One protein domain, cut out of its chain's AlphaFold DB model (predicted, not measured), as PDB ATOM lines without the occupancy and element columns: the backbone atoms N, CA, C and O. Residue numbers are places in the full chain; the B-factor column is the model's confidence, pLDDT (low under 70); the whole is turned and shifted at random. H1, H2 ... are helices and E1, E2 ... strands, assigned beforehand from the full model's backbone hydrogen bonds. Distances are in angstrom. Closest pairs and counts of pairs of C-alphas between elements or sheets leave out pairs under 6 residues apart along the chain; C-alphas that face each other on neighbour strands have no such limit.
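Overview. This is residues 4 to 129 of the 141 residues of an uncharacterized protein of Flavobacterium tangerina (UniProt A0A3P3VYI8). A small compact head, built on a twisted sheet of four strands with the short helix H3 over one face, has a long thin arm that sticks out from it, residues 4 to 38, holding H1 and the first part of H2. A small hairpin, E1 and E2, sits next to E3 in the head. The printed part has 126 residues, with named elements in the order H1 H2 E1 E2 H3 E3 E4 E5 E6, of mixed class; the larger sheet runs E3 E4 E5 E6, antiparallel. The whole is extended, with a radius of gyration of the C-alphas of 27.2 A, and spans 97 by 31 by 25 A, the arm making the length.

Along the chain. In the larger sheet, E3 is residues 81 to 88, 19.3 A; E4 is residues 95 to 104, 29.2 A; E5 is residues 107 to 117, 30.5 A; and E6 is residues 122 to 128, 16.7 A, ending with C-alpha 128 at (68.298, 59.171, 329.955). E5 bends by 50 degrees at residue 110. H3 is residues 69 to 75, 10.0 A. E1 is residues 59 to 62 and E2 residues 65 to 67. H2 is residues 34 to 46, 18.0 A, with C-alpha 34 at (95.590, 60.661, 322.853). H1 is residues 4 to 19, 24.8 A, from C-alpha 4 at (146.981, 44.091, 317.522).

Arrangement. E3, E4, E5 and E6 form a meander, each strand the antiparallel neighbour of the one before. N 83 and O 101 of the hairpin E3 and E4 are 2.9 A apart, N 100 and O 112 of the hairpin E4 and E5 2.8 A, and N 113 and O 126 of the hairpin E5 and E6 2.8 A, within hydrogen-bond range. H3 is on this sheet at a height over the sheet of 9.0 A, only just over E4, on which 3 of its C-alphas fall, and runs across the strands at 85 degrees to E4 on the local plane. In the hairpin E1 and E2, N 62 and O 65 are 2.8 A apart. The closest C-alphas of E2 and E3, those of Asn 67 and Ser 81, are 4.8 A apart. H2 touches H3 with residues 45 to 46 alone, at a steep tilt of 63 degrees, opposite ways; the closest C-alphas are those of Lys 46 and Leu 74, 5.4 A. H1 and H2 are apart. Every O i to N i+4 pair is within hydrogen-bond range in H2 and H3, and 8 of 12 in H1.

Size, cuts and confidence. The C-alphas farthest apart, those of Gln 4 and Glu 93, are 98.0 A apart. Without residues 4 to 38, which stand free, the body spans 36 by 33 by 26 A. The links H1 to H2 and H2 to E1 are long. The printed part has no cut. Its mean pLDDT is 74.0, and residues 4 to 47 and 86 to 95 are under 70.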
ATOM      1  N   GLN A   4     147.587  42.914 316.866       52.34
ATOM      2  CA  GLN A   4     146.981  44.091 317.522       52.34
ATOM      3  C   GLN A   4     145.713  44.638 316.836       52.34
ATOM      4  O   GLN A   4     144.876  45.250 317.495       52.34
ATOM      5  N   LYS A   5     145.531  44.418 315.526       50.62
ATOM      6  CA  LYS A   5     144.352  44.929 314.799       50.62
ATOM      7  C   LYS A   5     143.072  44.134 315.087       50.62
ATOM      8  O   LYS A   5     141.990  44.702 314.980       50.62
ATOM      9  N   LYS A   6     143.170  42.850 315.458       52.56
ATOM     10  CA  LYS A   6     141.987  42.015 315.739       52.56
ATOM     11  C   LYS A   6     141.371  42.308 317.109       52.56
ATOM     12  O   LYS A   6     140.147  42.300 317.228       52.56
ATOM     13  N   ASP A   7     142.188  42.652 318.100       52.97
ATOM     14  CA  ASP A   7     141.711  42.890 319.468       52.97
ATOM     15  C   ASP A   7     140.955  44.220 319.616       52.97
ATOM     16  O   ASP A   7     139.961  44.296 320.342       52.97
ATOM     17  N   ILE A   8     141.342  45.251 318.856       55.47
ATOM     18  CA  ILE A   8     140.652  46.555 318.853       55.47
ATOM     19  C   ILE A   8     139.237  46.431 318.260       55.47
ATOM     20  O   ILE A   8     138.282  46.996 318.798       55.47
ATOM     21  N   ILE A   9     139.073  45.649 317.188       54.47
ATOM     22  CA  ILE A   9     137.775  45.467 316.517       54.47
ATOM     23  C   ILE A   9     136.797  44.701 317.420       54.47
ATOM     24  O   ILE A   9     135.628  45.075 317.525       54.47
ATOM     25  N   ASN A  10     137.273  43.676 318.136       54.12
ATOM     26  CA  ASN A  10     136.421  42.861 319.005       54.12
ATOM     27  C   ASN A  10     135.912  43.621 320.244       54.12
ATOM     28  O   ASN A  10     134.794  43.369 320.703       54.12
ATOM     29  N   ASN A  11     136.691  44.573 320.769       50.91
ATOM     30  CA  ASN A  11     136.265  45.402 321.902       50.91
ATOM     31  C   ASN A  11     135.286  46.516 321.495       50.91
ATOM     32  O   ASN A  11     134.337  46.776 322.236       50.91
ATOM     33  N   CYS A  12     135.435  47.112 320.306       49.38
ATOM     34  CA  CYS A  12     134.452  48.071 319.781       49.38
ATOM     35  C   CYS A  12     133.087  47.415 319.510       49.38
ATOM     36  O   CYS A  12     132.047  47.993 319.831       49.38
ATOM     37  N   LEU A  13     133.074  46.182 318.988       47.56
ATOM     38  CA  LEU A  13     131.832  45.463 318.685       47.56
ATOM     39  C   LEU A  13     131.050  45.083 319.958       47.56
ATOM     40  O   LEU A  13     129.822  45.175 319.988       47.56
ATOM     41  N   LYS A  14     131.753  44.708 321.038       47.19
ATOM     42  CA  LYS A  14     131.135  44.391 322.339       47.19
ATOM     43  C   LYS A  14     130.548  45.612 323.048       47.19
ATOM     44  O   LYS A  14     129.580  45.457 323.794       47.19
ATOM     45  N   LEU A  15     131.100  46.806 322.824       46.25
ATOM     46  CA  LEU A  15     130.611  48.036 323.447       46.25
ATOM     47  C   LEU A  15     129.365  48.586 322.730       46.25
ATOM     48  O   LEU A  15     128.422  49.017 323.392       46.25
ATOM     49  N   ALA A  16     129.301  48.473 321.399       50.84
ATOM     50  CA  ALA A  16     128.144  48.905 320.608       50.84
ATOM     51  C   ALA A  16     126.879  48.062 320.872       50.84
ATOM     52  O   ALA A  16     125.767  48.588 320.904       50.84
ATOM     53  N   LEU A  17     127.037  46.761 321.138       49.84
ATOM     54  CA  LEU A  17     125.907  45.860 321.394       49.84
ATOM     55  C   LEU A  17     125.227  46.080 322.755       49.84
ATOM     56  O   LEU A  17     124.062  45.723 322.916       49.84
ATOM     57  N   ARG A  18     125.913  46.695 323.729       47.53
ATOM     58  CA  ARG A  18     125.343  46.967 325.062       47.53
ATOM     59  C   ARG A  18     124.538  48.265 325.151       47.53
ATOM     60  O   ARG A  18     123.709  48.380 326.046       47.53
ATOM     61  N   PHE A  19     124.719  49.198 324.217       48.41
ATOM     62  CA  PHE A  19     123.965  50.461 324.195       48.41
ATOM     63  C   PHE A  19     122.680  50.415 323.349       48.41
ATOM     64  O   PHE A  19     121.837  51.298 323.476       48.41
ATOM     65  N   SER A  20     122.481  49.369 322.541       46.72
ATOM     66  CA  SER A  20     121.299  49.232 321.670       46.72
ATOM     67  C   SER A  20     120.016  48.827 322.420       46.72
ATOM     68  O   SER A  20     118.914  49.222 322.042       46.72
ATOM     69  N   PHE A  21     120.122  48.111 323.545       48.72
ATOM     70  CA  PHE A  21     118.940  47.604 324.259       48.72
ATOM     71  C   PHE A  21     118.262  48.606 325.210       48.72
ATOM     72  O   PHE A  21     117.140  48.354 325.645       48.72
ATOM     73  N   PHE A  22     118.879  49.756 325.503       46.75
ATOM     74  CA  PHE A  22     118.283  50.761 326.400       46.75
ATOM     75  C   PHE A  22     117.341  51.754 325.701       46.75
ATOM     76  O   PHE A  22     116.534  52.397 326.368       46.75
ATOM     77  N   PHE A  23     117.374  51.849 324.368       49.03
ATOM     78  CA  PHE A  23     116.512  52.779 323.627       49.03
ATOM     79  C   PHE A  23     115.117  52.230 323.307       49.03
ATOM     80  O   PHE A  23     114.210  53.008 323.025       49.03
ATOM     81  N   ILE A  24     114.897  50.916 323.407       50.34
ATOM     82  CA  ILE A  24     113.595  50.315 323.071       50.34
ATOM     83  C   ILE A  24     112.568  50.515 324.202       50.34
ATOM     84  O   ILE A  24     111.368  50.592 323.942       50.34
ATOM     85  N   PHE A  25     113.008  50.704 325.451       47.53
ATOM     86  CA  PHE A  25     112.094  50.935 326.577       47.53
ATOM     87  C   PHE A  25     111.605  52.385 326.715       47.53
ATOM     88  O   PHE A  25     110.574  52.611 327.344       47.53
ATOM     89  N   PHE A  26     112.270  53.364 326.093       45.41
ATOM     90  CA  PHE A  26     111.846  54.768 326.191       45.41
ATOM     91  C   PHE A  26     110.725  55.156 325.215       45.41
ATOM     92  O   PHE A  26     110.059  56.165 325.432       45.41
ATOM     93  N   ILE A  27     110.456  54.352 324.181       49.69
ATOM     94  CA  ILE A  27     109.418  54.670 323.179       49.69
ATOM     95  C   ILE A  27     108.023  54.176 323.618       49.69
ATOM     96  O   ILE A  27     107.008  54.664 323.129       49.69
ATOM     97  N   PHE A  28     107.927  53.279 324.607       46.62
ATOM     98  CA  PHE A  28     106.637  52.759 325.087       46.62
ATOM     99  C   PHE A  28     106.016  53.527 326.265       46.62
ATOM    100  O   PHE A  28     104.951  53.144 326.745       46.62
ATOM    101  N   SER A  29     106.602  54.649 326.695       44.72
ATOM    102  CA  SER A  29     106.009  55.515 327.726       44.72
ATOM    103  C   SER A  29     105.292  56.747 327.151       44.72
ATOM    104  O   SER A  29     105.319  57.817 327.748       44.72
ATOM    105  N   CYS A  30     104.616  56.605 326.006       47.00
ATOM    106  CA  CYS A  30     103.775  57.653 325.413       47.00
ATOM    107  C   CYS A  30     102.444  57.086 324.889       47.00
ATOM    108  O   CYS A  30     102.129  57.227 323.719       47.00
ATOM    109  N   ASN A  31     101.631  56.459 325.747       49.16
ATOM    110  CA  ASN A  31     100.258  56.044 325.390       49.16
ATOM    111  C   ASN A  31      99.172  56.646 326.308       49.16
ATOM    112  O   ASN A  31      98.072  56.111 326.435       49.16
ATOM    113  N   GLY A  32      99.463  57.783 326.953       43.62
ATOM    114  CA  GLY A  32      98.542  58.445 327.888       43.62
ATOM    115  C   GLY A  32      97.842  59.710 327.376       43.62
ATOM    116  O   GLY A  32      96.904  60.171 328.025       43.62
ATOM    117  N   GLN A  33      98.276  60.297 326.252       48.94
ATOM    118  CA  GLN A  33      97.835  61.645 325.852       48.94
ATOM    119  C   GLN A  33      96.732  61.679 324.780       48.94
ATOM    120  O   GLN A  33      95.911  62.595 324.819       48.94
ATOM    121  N   ASN A  34      96.612  60.660 323.916       48.78
ATOM    122  CA  ASN A  34      95.590  60.661 322.853       48.78
ATOM    123  C   ASN A  34      94.158  60.716 323.402       48.78
ATOM    124  O   ASN A  34      93.352  61.519 322.952       48.78
ATOM    125  N   LYS A  35      93.864  59.992 324.489       51.16
ATOM    126  CA  LYS A  35      92.511  59.984 325.074       51.16
ATOM    127  C   LYS A  35      92.055  61.348 325.601       51.16
ATOM    128  O   LYS A  35      90.854  61.584 325.681       51.16
ATOM    129  N   LYS A  36      92.980  62.227 326.008       51.94
ATOM    130  CA  LYS A  36      92.636  63.563 326.521       51.94
ATOM    131  C   LYS A  36      92.435  64.560 325.388       51.94
ATOM    132  O   LYS A  36      91.478  65.319 325.453       51.94
ATOM    133  N   ALA A  37      93.292  64.534 324.367       54.25
ATOM    134  CA  ALA A  37      93.150  65.392 323.193       54.25
ATOM    135  C   ALA A  37      91.878  65.051 322.404       54.25
ATOM    136  O   ALA A  37      91.085  65.948 322.135       54.25
ATOM    137  N   ASP A  38      91.619  63.763 322.156       54.28
ATOM    138  CA  ASP A  38      90.404  63.310 321.472       54.28
ATOM    139  C   ASP A  38      89.152  63.693 322.266       54.28
ATOM    140  O   ASP A  38      88.203  64.233 321.711       54.28
ATOM    141  N   LYS A  39      89.161  63.502 323.593       56.50
ATOM    142  CA  LYS A  39      88.041  63.908 324.451       56.50
ATOM    143  C   LYS A  39      87.812  65.424 324.431       56.50
ATOM    144  O   LYS A  39      86.664  65.848 324.399       56.50
ATOM    145  N   LEU A  40      88.878  66.228 324.429       56.06
ATOM    146  CA  LEU A  40      88.791  67.690 324.407       56.06
ATOM    147  C   LEU A  40      88.283  68.215 323.054       56.06
ATOM    148  O   LEU A  40      87.493  69.152 323.022       56.06
ATOM    149  N   ILE A  41      88.704  67.604 321.942       58.22
ATOM    150  CA  ILE A  41      88.210  67.915 320.589       58.22
ATOM    151  C   ILE A  41      86.726  67.543 320.477       58.22
ATOM    152  O   ILE A  41      85.923  68.353 320.024       58.22
ATOM    153  N   VAL A  42      86.349  66.368 320.982       53.22
ATOM    154  CA  VAL A  42      84.964  65.877 320.999       53.22
ATOM    155  C   VAL A  42      84.056  66.742 321.875       53.22
ATOM    156  O   VAL A  42      82.946  67.067 321.463       53.22
ATOM    157  N   GLU A  43      84.497  67.157 323.066       56.75
ATOM    158  CA  GLU A  43      83.733  68.099 323.898       56.75
ATOM    159  C   GLU A  43      83.552  69.442 323.179       56.75
ATOM    160  O   GLU A  43      82.451  69.991 323.198       56.75
ATOM    161  N   LYS A  44      84.580  69.918 322.464       57.50
ATOM    162  CA  LYS A  44      84.533  71.164 321.686       57.50
ATOM    163  C   LYS A  44      83.551  71.093 320.508       57.50
ATOM    164  O   LYS A  44      82.858  72.071 320.222       57.50
ATOM    165  N   GLU A  45      83.439  69.944 319.846       56.19
ATOM    166  CA  GLU A  45      82.446  69.723 318.786       56.19
ATOM    167  C   GLU A  45      81.034  69.526 319.337       56.19
ATOM    168  O   GLU A  45      80.077  70.053 318.774       56.19
ATOM    169  N   LYS A  46      80.885  68.868 320.491       53.78
ATOM    170  CA  LYS A  46      79.590  68.757 321.169       53.78
ATOM    171  C   LYS A  46      79.057  70.126 321.596       53.78
ATOM    172  O   LYS A  46      77.884  70.429 321.378       53.78
ATOM    173  N   THR A  47      79.933  70.994 322.112       58.12
ATOM    174  CA  THR A  47      79.604  72.403 322.394       58.12
ATOM    175  C   THR A  47      79.276  73.212 321.140       58.12
ATOM    176  O   THR A  47      78.743  74.308 321.256       58.12
ATOM    177  N   ASN A  48      79.553  72.699 319.938       70.25
ATOM    178  CA  ASN A  48      79.320  73.435 318.700       70.25
ATOM    179  C   ASN A  48      77.835  73.493 318.302       70.25
ATOM    180  O   ASN A  48      77.465  74.387 317.541       70.25
ATOM    181  N   PHE A  49      76.999  72.574 318.799       86.19
ATOM    182  CA  PHE A  49      75.556  72.548 318.519       86.19
ATOM    183  C   PHE A  49      74.709  73.217 319.602       86.19
ATOM    184  O   PHE A  49      73.627  73.717 319.302       86.19
ATOM    185  N   ILE A  50      75.194  73.246 320.846       90.25
ATOM    186  CA  ILE A  50      74.484  73.905 321.942       90.25
ATOM    187  C   ILE A  50      74.438  75.417 321.691       90.25
ATOM    188  O   ILE A  50      75.451  76.045 321.392       90.25
ATOM    189  N   GLY A  51      73.245  75.999 321.801       89.12
ATOM    190  CA  GLY A  51      72.995  77.411 321.523       89.12
ATOM    191  C   GLY A  51      72.856  77.746 320.036       89.12
ATOM    192  O   GLY A  51      72.805  78.929 319.698       89.12
ATOM    193  N   LYS A  52      72.766  76.745 319.151       91.56
ATOM    194  CA  LYS A  52      72.492  76.934 317.719       91.56
ATOM    195  C   LYS A  52      71.227  76.216 317.274       91.56
ATOM    196  O   LYS A  52      70.801  75.242 317.893       91.56
ATOM    197  N   GLU A  53      70.654  76.695 316.174       93.50
ATOM    198  CA  GLU A  53      69.581  75.998 315.471       93.50
ATOM    199  C   GLU A  53      70.032  74.576 315.109       93.50
ATOM    200  O   GLU A  53      71.112  74.371 314.539       93.50
ATOM    201  N   PHE A  54      69.220  73.581 315.460       92.12
ATOM    202  CA  PHE A  54      69.577  72.178 315.275       92.12
ATOM    203  C   PHE A  54      68.409  71.361 314.723       92.12
ATOM    204  O   PHE A  54      67.638  70.723 315.438       92.12
ATOM    205  N   ILE A  55      68.325  71.314 313.398       91.31
ATOM    206  CA  ILE A  55      67.381  70.446 312.694       91.31
ATOM    207  C   ILE A  55      68.029  69.079 312.463       91.31
ATOM    208  O   ILE A  55      69.077  69.008 311.813       91.31
ATOM    209  N   ILE A  56      67.398  68.012 312.958       92.75
ATOM    210  CA  ILE A  56      67.840  66.622 312.776       92.75
ATOM    211  C   ILE A  56      67.686  66.230 311.301       92.75
ATOM    212  O   ILE A  56      66.574  66.235 310.775       92.75
ATOM    213  N   ASP A  57      68.790  65.875 310.646       94.44
ATOM    214  CA  ASP A  57      68.769  65.237 309.329       94.44
ATOM    215  C   ASP A  57      68.382  63.762 309.472       94.44
ATOM    216  O   ASP A  57      68.834  63.096 310.397       94.44
ATOM    217  N   GLN A  58      67.554  63.248 308.566       95.50
ATOM    218  CA  GLN A  58      67.094  61.861 308.612       95.50
ATOM    219  C   GLN A  58      67.250  61.219 307.233       95.50
ATOM    220  O   GLN A  58      66.813  61.778 306.227       95.50
ATOM    221  N   TYR A  59      67.894  60.054 307.179       95.69
ATOM    222  CA  TYR A  59      68.071  59.268 305.956       95.69
ATOM    223  C   TYR A  59      68.086  57.763 306.263       95.69
ATOM    224  O   TYR A  59      68.167  57.365 307.422       95.69
ATOM    225  N   ASN A  60      68.015  56.919 305.226       94.56
ATOM    226  CA  ASN A  60      68.054  55.451 305.339       94.56
ATOM    227  C   ASN A  60      67.044  54.869 306.350       94.56
ATOM    228  O   ASN A  60      67.413  54.141 307.270       94.56
ATOM    229  N   TYR A  61      65.761  55.179 306.168       93.44
ATOM    230  CA  TYR A  61      64.707  54.663 307.040       93.44
ATOM    231  C   TYR A  61      64.540  53.143 306.933       93.44
ATOM    232  O   TYR A  61      64.482  52.586 305.834       93.44
ATOM    233  N   LYS A  62      64.404  52.476 308.082       91.50
ATOM    234  CA  LYS A  62      64.085  51.052 308.189       91.50
ATOM    235  C   LYS A  62      63.389  50.761 309.518       91.50
ATOM    236  O   LYS A  62      64.021  50.865 310.561       91.50
ATOM    237  N   ASN A  63      62.131  50.315 309.473       85.19
ATOM    238  CA  ASN A  63      61.334  49.982 310.666       85.19
ATOM    239  C   ASN A  63      61.356  51.121 311.708       85.19
ATOM    240  O   ASN A  63      61.813  50.918 312.830       85.19
ATOM    241  N   ASP A  64      60.976  52.330 311.284       87.00
ATOM    242  CA  ASP A  64      60.953  53.578 312.074       87.00
ATOM    243  C   ASP A  64      62.319  54.109 312.544       87.00
ATOM    244  O   ASP A  64      62.434  55.258 312.971       87.00
ATOM    245  N   LEU A  65      63.383  53.319 312.390       93.50
ATOM    246  CA  LEU A  65      64.752  53.762 312.602       93.50
ATOM    247  C   LEU A  65      65.267  54.540 311.393       93.50
ATOM    248  O   LEU A  65      64.978  54.187 310.251       93.50
ATOM    249  N   PHE A  66      66.104  55.540 311.639       96.12
ATOM    250  CA  PHE A  66      66.805  56.310 310.610       96.12
ATOM    251  C   PHE A  66      68.266  56.546 311.000       96.12
ATOM    252  O   PHE A  66      68.654  56.379 312.153       96.12
ATOM    253  N   ASN A  67      69.100  56.948 310.051       96.38
ATOM    254  CA  ASN A  67      70.449  57.441 310.311       96.38
ATOM    255  C   ASN A  67      70.473  58.977 310.255       96.38
ATOM    256  O   ASN A  67      69.695  59.590 309.523       96.38
ATOM    257  N   SER A  68      71.382  59.592 311.011       95.62
ATOM    258  CA  SER A  68      71.558  61.047 311.059       95.62
ATOM    259  C   SER A  68      73.023  61.392 311.279       95.62
ATOM    260  O   SER A  68      73.607  61.008 312.294       95.62
ATOM    261  N   LYS A  69      73.599  62.179 310.367       93.19
ATOM    262  CA  LYS A  69      74.983  62.642 310.496       93.19
ATOM    263  C   LYS A  69      75.097  63.662 311.615       93.19
ATOM    264  O   LYS A  69      76.085  63.662 312.339       93.19
ATOM    265  N   LYS A  70      74.101  64.538 311.786       92.88
ATOM    266  CA  LYS A  70      74.145  65.544 312.853       92.88
ATOM    267  C   LYS A  70      74.040  64.910 314.234       92.88
ATOM    268  O   LYS A  70      74.732  65.368 315.136       92.88
ATOM    269  N   LEU A  71      73.216  63.875 314.411       94.31
ATOM    270  CA  LEU A  71      73.142  63.154 315.686       94.31
ATOM    271  C   LEU A  71      74.414  62.347 315.959       94.31
ATOM    272  O   LEU A  71      74.871  62.319 317.099       94.31
ATOM    273  N   ASP A  72      75.019  61.772 314.919       92.81
ATOM    274  CA  ASP A  72      76.319  61.108 315.010       92.81
ATOM    275  C   ASP A  72      77.401  62.068 315.531       92.81
ATOM    276  O   ASP A  72      78.067  61.762 316.522       92.81
ATOM    277  N   VAL A  73      77.507  63.282 314.975       91.25
ATOM    278  CA  VAL A  73      78.439  64.300 315.499       91.25
ATOM    279  C   VAL A  73      78.030  64.755 316.909       91.25
ATOM    280  O   VAL A  73      78.872  64.816 317.803       91.25
ATOM    281  N   LEU A  74      76.739  65.015 317.156       92.19
ATOM    282  CA  LEU A  74      76.238  65.466 318.463       92.19
ATOM    283  C   LEU A  74      76.529  64.461 319.589       92.19
ATOM    284  O   LEU A  74      76.793  64.858 320.723       92.19
ATOM    285  N   PHE A  75      76.475  63.160 319.317       91.31
ATOM    286  CA  PHE A  75      76.707  62.122 320.324       91.31
ATOM    287  C   PHE A  75      78.072  61.447 320.221       91.31
ATOM    288  O   PHE A  75      78.367  60.570 321.041       91.31
ATOM    289  N   ASN A  76      78.910  61.883 319.277       90.06
ATOM    290  CA  ASN A  76      80.177  61.254 318.923       90.06
ATOM    291  C   ASN A  76      80.006  59.744 318.690       90.06
ATOM    292  O   ASN A  76      80.574  58.892 319.385       90.06
ATOM    293  N   LYS A  77      79.114  59.428 317.759       90.25
ATOM    294  CA  LYS A  77      78.725  58.088 317.336       90.25
ATOM    295  C   LYS A  77      78.938  57.970 315.834       90.25
ATOM    296  O   LYS A  77      78.880  58.963 315.128       90.25
ATOM    297  N   ASP A  78      79.220  56.760 315.370       88.31
ATOM    298  CA  ASP A  78      79.402  56.479 313.946       88.31
ATOM    299  C   ASP A  78      78.615  55.222 313.575       88.31
ATOM    300  O   ASP A  78      78.705  54.200 314.270       88.31
ATOM    301  N   ASN A  79      77.837  55.312 312.494       86.69
ATOM    302  CA  ASN A  79      76.957  54.263 311.979       86.69
ATOM    303  C   ASN A  79      75.905  53.778 312.989       86.69
ATOM    304  O   ASN A  79      75.644  52.576 313.108       86.69
ATOM    305  N   TYR A  80      75.292  54.708 313.720       94.56
ATOM    306  CA  TYR A  80      74.154  54.408 314.587       94.56
ATOM    307  C   TYR A  80      72.832  54.695 313.889       94.56
ATOM    308  O   TYR A  80      72.738  55.519 312.977       94.56
ATOM    309  N   SER A  81      71.798  54.001 314.349       96.38
ATOM    310  CA  SER A  81      70.420  54.271 313.968       96.38
ATOM    311  C   SER A  81      69.675  54.905 315.137       96.38
ATOM    312  O   SER A  81      69.972  54.644 316.304       96.38
ATOM    313  N   TYR A  82      68.703  55.740 314.816       95.75
ATOM    314  CA  TYR A  82      67.992  56.599 315.742       95.75
ATOM    315  C   TYR A  82      66.490  56.395 315.595       95.75
ATOM    316  O   TYR A  82      66.005  56.136 314.498       95.75
ATOM    317  N   LEU A  83      65.768  56.538 316.702       93.69
ATOM    318  CA  LEU A  83      64.309  56.578 316.752       93.69
ATOM    319  C   LEU A  83      63.895  57.856 317.471       93.69
ATOM    320  O   LEU A  83      64.354  58.088 318.588       93.69
ATOM    321  N   ILE A  84      63.022  58.663 316.877       89.88
ATOM    322  CA  ILE A  84      62.396  59.779 317.592       89.88
ATOM    323  C   ILE A  84      61.119  59.240 318.230       89.88
ATOM    324  O   ILE A  84      60.264  58.696 317.539       89.88
ATOM    325  N   GLY A  85      61.012  59.356 319.551       80.25
ATOM    326  CA  GLY A  85      59.797  59.005 320.272       80.25
ATOM    327  C   GLY A  85      58.665  59.973 319.941       80.25
ATOM    328  O   GLY A  85      58.898  61.159 319.714       80.25
ATOM    329  N   GLU A  86      57.433  59.473 319.968       65.94
ATOM    330  CA  GLU A  86      56.223  60.260 319.687       65.94
ATOM    331  C   GLU A  86      55.985  61.386 320.708       65.94
ATOM    332  O   GLU A  86      55.245  62.332 320.445       65.94
ATOM    333  N   TYR A  87      56.632  61.311 321.876       62.94
ATOM    334  CA  TYR A  87      56.518  62.336 322.902       62.94
ATOM    335  C   TYR A  87      57.368  63.563 322.555       62.94
ATOM    336  O   TYR A  87      58.578  63.599 322.802       62.94
ATOM    337  N   SER A  88      56.700  64.586 322.022       57.41
ATOM    338  CA  SER A  88      57.213  65.949 321.933       57.41
ATOM    339  C   SER A  88      56.334  66.899 322.741       57.41
ATOM    340  O   SER A  88      55.184  67.134 322.375       57.41
ATOM    341  N   GLY A  89      56.849  67.450 323.841       54.34
ATOM    342  CA  GLY A  89      56.117  68.452 324.617       54.34
ATOM    343  C   GLY A  89      56.761  68.809 325.955       54.34
ATOM    344  O   GLY A  89      57.374  67.970 326.612       54.34
ATOM    345  N   THR A  90      56.594  70.065 326.375       56.28
ATOM    346  CA  THR A  90      56.802  70.504 327.762       56.28
ATOM    347  C   THR A  90      55.597  71.339 328.210       56.28
ATOM    348  O   THR A  90      54.883  71.894 327.378       56.28
ATOM    349  N   SER A  91      55.344  71.422 329.522       50.47
ATOM    350  CA  SER A  91      54.199  72.148 330.098       50.47
ATOM    351  C   SER A  91      54.311  73.679 330.030       50.47
ATOM    352  O   SER A  91      53.423  74.374 330.520       50.47
ATOM    353  N   LYS A  92      55.395  74.221 329.457       54.16
ATOM    354  CA  LYS A  92      55.648  75.661 329.350       54.16
ATOM    355  C   LYS A  92      55.996  76.009 327.907       54.16
ATOM    356  O   LYS A  92      56.931  75.456 327.342       54.16
ATOM    357  N   GLU A  93      55.280  76.980 327.350       55.88
ATOM    358  CA  GLU A  93      55.245  77.414 325.937       55.88
ATOM    359  C   GLU A  93      56.601  77.756 325.276       55.88
ATOM    360  O   GLU A  93      56.654  78.047 324.086       55.88
ATOM    361  N   ASN A  94      57.710  77.716 326.016       64.19
ATOM    362  CA  ASN A  94      59.018  78.182 325.559       64.19
ATOM    363  C   ASN A  94      60.025  77.073 325.234       64.19
ATOM    364  O   ASN A  94      61.068  77.388 324.657       64.19
ATOM    365  N   PHE A  95      59.747  75.813 325.588       67.69
ATOM    366  CA  PHE A  95      60.684  74.712 325.359       67.69
ATOM    367  C   PHE A  95      60.008  73.503 324.712       67.69
ATOM    368  O   PHE A  95      58.954  73.044 325.151       67.69
ATOM    369  N   ASN A  96      60.647  72.954 323.683       81.12
ATOM    370  CA  ASN A  96      60.255  71.705 323.045       81.12
ATOM    371  C   ASN A  96      61.253  70.612 323.447       81.12
ATOM    372  O   ASN A  96      62.461  70.833 323.455       81.12
ATOM    373  N   CYS A  97      60.757  69.430 323.796       85.38
ATOM    374  CA  CYS A  97      61.593  68.292 324.156       85.38
ATOM    375  C   CYS A  97      61.380  67.181 323.132       85.38
ATOM    376  O   CYS A  97      60.238  66.862 322.822       85.38
ATOM    377  N   LYS A  98      62.461  66.582 322.624       87.88
ATOM    378  CA  LYS A  98      62.401  65.378 321.783       87.88
ATOM    379  C   LYS A  98      63.132  64.241 322.472       87.88
ATOM    380  O   LYS A  98      64.296  64.391 322.842       87.88
ATOM    381  N   ILE A  99      62.466  63.097 322.598       89.25
ATOM    382  CA  ILE A  99      63.094  61.870 323.085       89.25
ATOM    383  C   ILE A  99      63.672  61.103 321.898       89.25
ATOM    384  O   ILE A  99      62.986  60.856 320.911       89.25
ATOM    385  N   LEU A 100      64.941  60.726 321.997       92.50
ATOM    386  CA  LEU A 100      65.691  60.011 320.973       92.50
ATOM    387  C   LEU A 100      66.209  58.689 321.532       92.50
ATOM    388  O   LEU A 100      66.950  58.676 322.511       92.50
ATOM    389  N   GLY A 101      65.857  57.579 320.894       92.50
ATOM    390  CA  GLY A 101      66.482  56.280 321.116       92.50
ATOM    391  C   GLY A 101      67.684  56.097 320.191       92.50
ATOM    392  O   GLY A 101      67.590  56.364 318.997       92.50
ATOM    393  N   LEU A 102      68.803  55.628 320.739       94.38
ATOM    394  CA  LEU A 102      70.039  55.312 320.027       94.38
ATOM    395  C   LEU A 102      70.194  53.788 319.916       94.38
ATOM    396  O   LEU A 102      70.157  53.084 320.929       94.38
ATOM    397  N   PHE A 103      70.428  53.289 318.703       93.56
ATOM    398  CA  PHE A 103      70.497  51.863 318.390       93.56
ATOM    399  C   PHE A 103      71.766  51.502 317.620       93.56
ATOM    400  O   PHE A 103      72.186  52.211 316.704       93.56
ATOM    401  N   ARG A 104      72.329  50.332 317.932       93.50
ATOM    402  CA  ARG A 104      73.426  49.712 317.181       93.50
ATOM    403  C   ARG A 104      73.069  48.276 316.845       93.50
ATOM    404  O   ARG A 104      72.682  47.515 317.728       93.50
ATOM    405  N   ASN A 105      73.197  47.887 315.576       90.00
ATOM    406  CA  ASN A 105      72.814  46.547 315.107       90.00
ATOM    407  C   ASN A 105      71.389  46.152 315.561       90.00
ATOM    408  O   ASN A 105      71.168  45.033 316.024       90.00
ATOM    409  N   ASN A 106      70.442  47.095 315.478       86.38
ATOM    410  CA  ASN A 106      69.046  46.963 315.924       86.38
ATOM    411  C   ASN A 106      68.845  46.689 317.427       86.38
ATOM    412  O   ASN A 106      67.753  46.305 317.838       86.38
ATOM    413  N   LYS A 107      69.869  46.885 318.264       90.44
ATOM    414  CA  LYS A 107      69.746  46.830 319.725       90.44
ATOM    415  C   LYS A 107      69.762  48.238 320.295       90.44
ATOM    416  O   LYS A 107      70.622  49.035 319.924       90.44
ATOM    417  N   HIS A 108      68.821  48.525 321.190       90.56
ATOM    418  CA  HIS A 108      68.804  49.771 321.956       90.56
ATOM    419  C   HIS A 108      70.053  49.849 322.841       90.56
ATOM    420  O   HIS A 108      70.397  48.875 323.511       90.56
ATOM    421  N   GLU A 109      70.745  50.990 322.817       90.88
ATOM    422  CA  GLU A 109      71.896  51.246 323.691       90.88
ATOM    423  C   GLU A 109      71.610  52.334 324.726       90.88
ATOM    424  O   GLU A 109      71.978  52.192 325.893       90.88
ATOM    425  N   LYS A 110      71.028  53.457 324.293       90.81
ATOM    426  CA  LYS A 110      70.809  54.647 325.122       90.81
ATOM    427  C   LYS A 110      69.586  55.411 324.654       90.81
ATOM    428  O   LYS A 110      69.187  55.298 323.499       90.81
ATOM    429  N   SER A 111      69.061  56.246 325.536       90.69
ATOM    430  CA  SER A 111      68.070  57.250 325.176       90.69
ATOM    431  C   SER A 111      68.578  58.631 325.565       90.69
ATOM    432  O   SER A 111      69.298  58.782 326.550       90.69
ATOM    433  N   TYR A 112      68.210  59.643 324.795       91.00
ATOM    434  CA  TYR A 112      68.557  61.032 325.044       91.00
ATOM    435  C   TYR A 112      67.300  61.896 325.003       91.00
ATOM    436  O   TYR A 112      66.423  61.670 324.174       91.00
ATOM    437  N   ALA A 113      67.224  62.899 325.870       89.56
ATOM    438  CA  ALA A 113      66.300  64.014 325.723       89.56
ATOM    439  C   ALA A 113      67.057  65.188 325.101       89.56
ATOM    440  O   ALA A 113      68.132  65.554 325.581       89.56
ATOM    441  N   LEU A 114      66.515  65.761 324.033       91.19
ATOM    442  CA  LEU A 114      67.020  66.980 323.411       91.19
ATOM    443  C   LEU A 114      66.066  68.113 323.766       91.19
ATOM    444  O   LEU A 114      64.861  68.000 323.526       91.19
ATOM    445  N   PHE A 115      66.608  69.186 324.329       88.75
ATOM    446  CA  PHE A 115      65.849  70.357 324.745       88.75
ATOM    447  C   PHE A 115      66.069  71.482 323.749       88.75
ATOM    448  O   PHE A 115      67.197  71.923 323.545       88.75
ATOM    449  N   TYR A 116      64.986  71.953 323.158       88.69
ATOM    450  CA  TYR A 116      64.954  73.049 322.206       88.69
ATOM    451  C   TYR A 116      64.216  74.230 322.810       88.69
ATOM    452  O   TYR A 116      63.301  74.041 323.612       88.69
ATOM    453  N   ASP A 117      64.573  75.442 322.405       86.94
ATOM    454  CA  ASP A 117      63.693  76.589 322.604       86.94
ATOM    455  C   ASP A 117      62.680  76.734 321.453       86.94
ATOM    456  O   ASP A 117      62.654  75.947 320.506       86.94
ATOM    457  N   LYS A 118      61.841  77.767 321.534       83.94
ATOM    458  CA  LYS A 118      60.833  78.105 320.517       83.94
ATOM    459  C   LYS A 118      61.376  78.435 319.116       83.94
ATOM    460  O   LYS A 118      60.585  78.523 318.187       83.94
ATOM    461  N   ASN A 119      62.680  78.666 318.971       87.38
ATOM    462  CA  ASN A 119      63.341  79.001 317.708       87.38
ATOM    463  C   ASN A 119      64.157  77.809 317.165       87.38
ATOM    464  O   ASN A 119      65.113  78.014 316.422       87.38
ATOM    465  N   ASP A 120      63.841  76.580 317.594       87.94
ATOM    466  CA  ASP A 120      64.548  75.344 317.226       87.94
ATOM    467  C   ASP A 120      66.050  75.341 317.577       87.94
ATOM    468  O   ASP A 120      66.852  74.574 317.027       87.94
ATOM    469  N   VAL A 121      66.452  76.162 318.554       90.56
ATOM    470  CA  VAL A 121      67.819  76.184 319.078       90.56
ATOM    471  C   VAL A 121      67.985  75.077 320.109       90.56
ATOM    472  O   VAL A 121      67.274  75.058 321.113       90.56
ATOM    473  N   LEU A 122      68.957  74.182 319.905       91.75
ATOM    474  CA  LEU A 122      69.281  73.129 320.871       91.75
ATOM    475  C   LEU A 122      69.936  73.755 322.103       91.75
ATOM    476  O   LEU A 122      71.055  74.265 322.047       91.75
ATOM    477  N   ARG A 123      69.229  73.728 323.227       90.56
ATOM    478  CA  ARG A 123      69.669  74.285 324.506       90.56
ATOM    479  C   ARG A 123      70.444  73.282 325.339       90.56
ATOM    480  O   ARG A 123      71.420  73.678 325.964       90.56
ATOM    481  N   ASP A 124      70.044  72.013 325.325       89.12
ATOM    482  CA  ASP A 124      70.750  70.970 326.068       89.12
ATOM    483  C   ASP A 124      70.440  69.555 325.551       89.12
ATOM    484  O   ASP A 124      69.470  69.327 324.820       89.12
ATOM    485  N   THR A 125      71.258  68.587 325.966       89.94
ATOM    486  CA  THR A 125      71.044  67.153 325.773       89.94
ATOM    487  C   THR A 125      71.236  66.404 327.087       89.94
ATOM    488  O   THR A 125      72.308  66.466 327.689       89.94
ATOM    489  N   LEU A 126      70.258  65.596 327.480       87.88
ATOM    490  CA  LEU A 126      70.345  64.748 328.664       87.88
ATOM    491  C   LEU A 126      70.384  63.279 328.254       87.88
ATOM    492  O   LEU A 126      69.538  62.819 327.497       87.88
ATOM    493  N   ASN A 127      71.356  62.525 328.768       88.88
ATOM    494  CA  ASN A 127      71.359  61.070 328.640       88.88
ATOM    495  C   ASN A 127      70.362  60.475 329.642       88.88
ATOM    496  O   ASN A 127      70.567  60.587 330.850       88.88
ATOM    497  N   ILE A 128      69.316  59.828 329.143       83.44
ATOM    498  CA  ILE A 128      68.298  59.171 329.955       83.44
ATOM    499  C   ILE A 128      68.851  57.807 330.358       83.44
ATOM    500  O   ILE A 128      68.989  56.892 329.545       83.44
ATOM    501  N   THR A 129      69.205  57.682 331.628       73.25
ATOM    502  CA  THR A 129      69.580  56.401 332.232       73.25
ATOM    503  C   THR A 129      68.367  55.771 332.911       73.25
ATOM    504  O   THR A 129      67.477  56.502 333.319       73.25
TER     505      THR A 129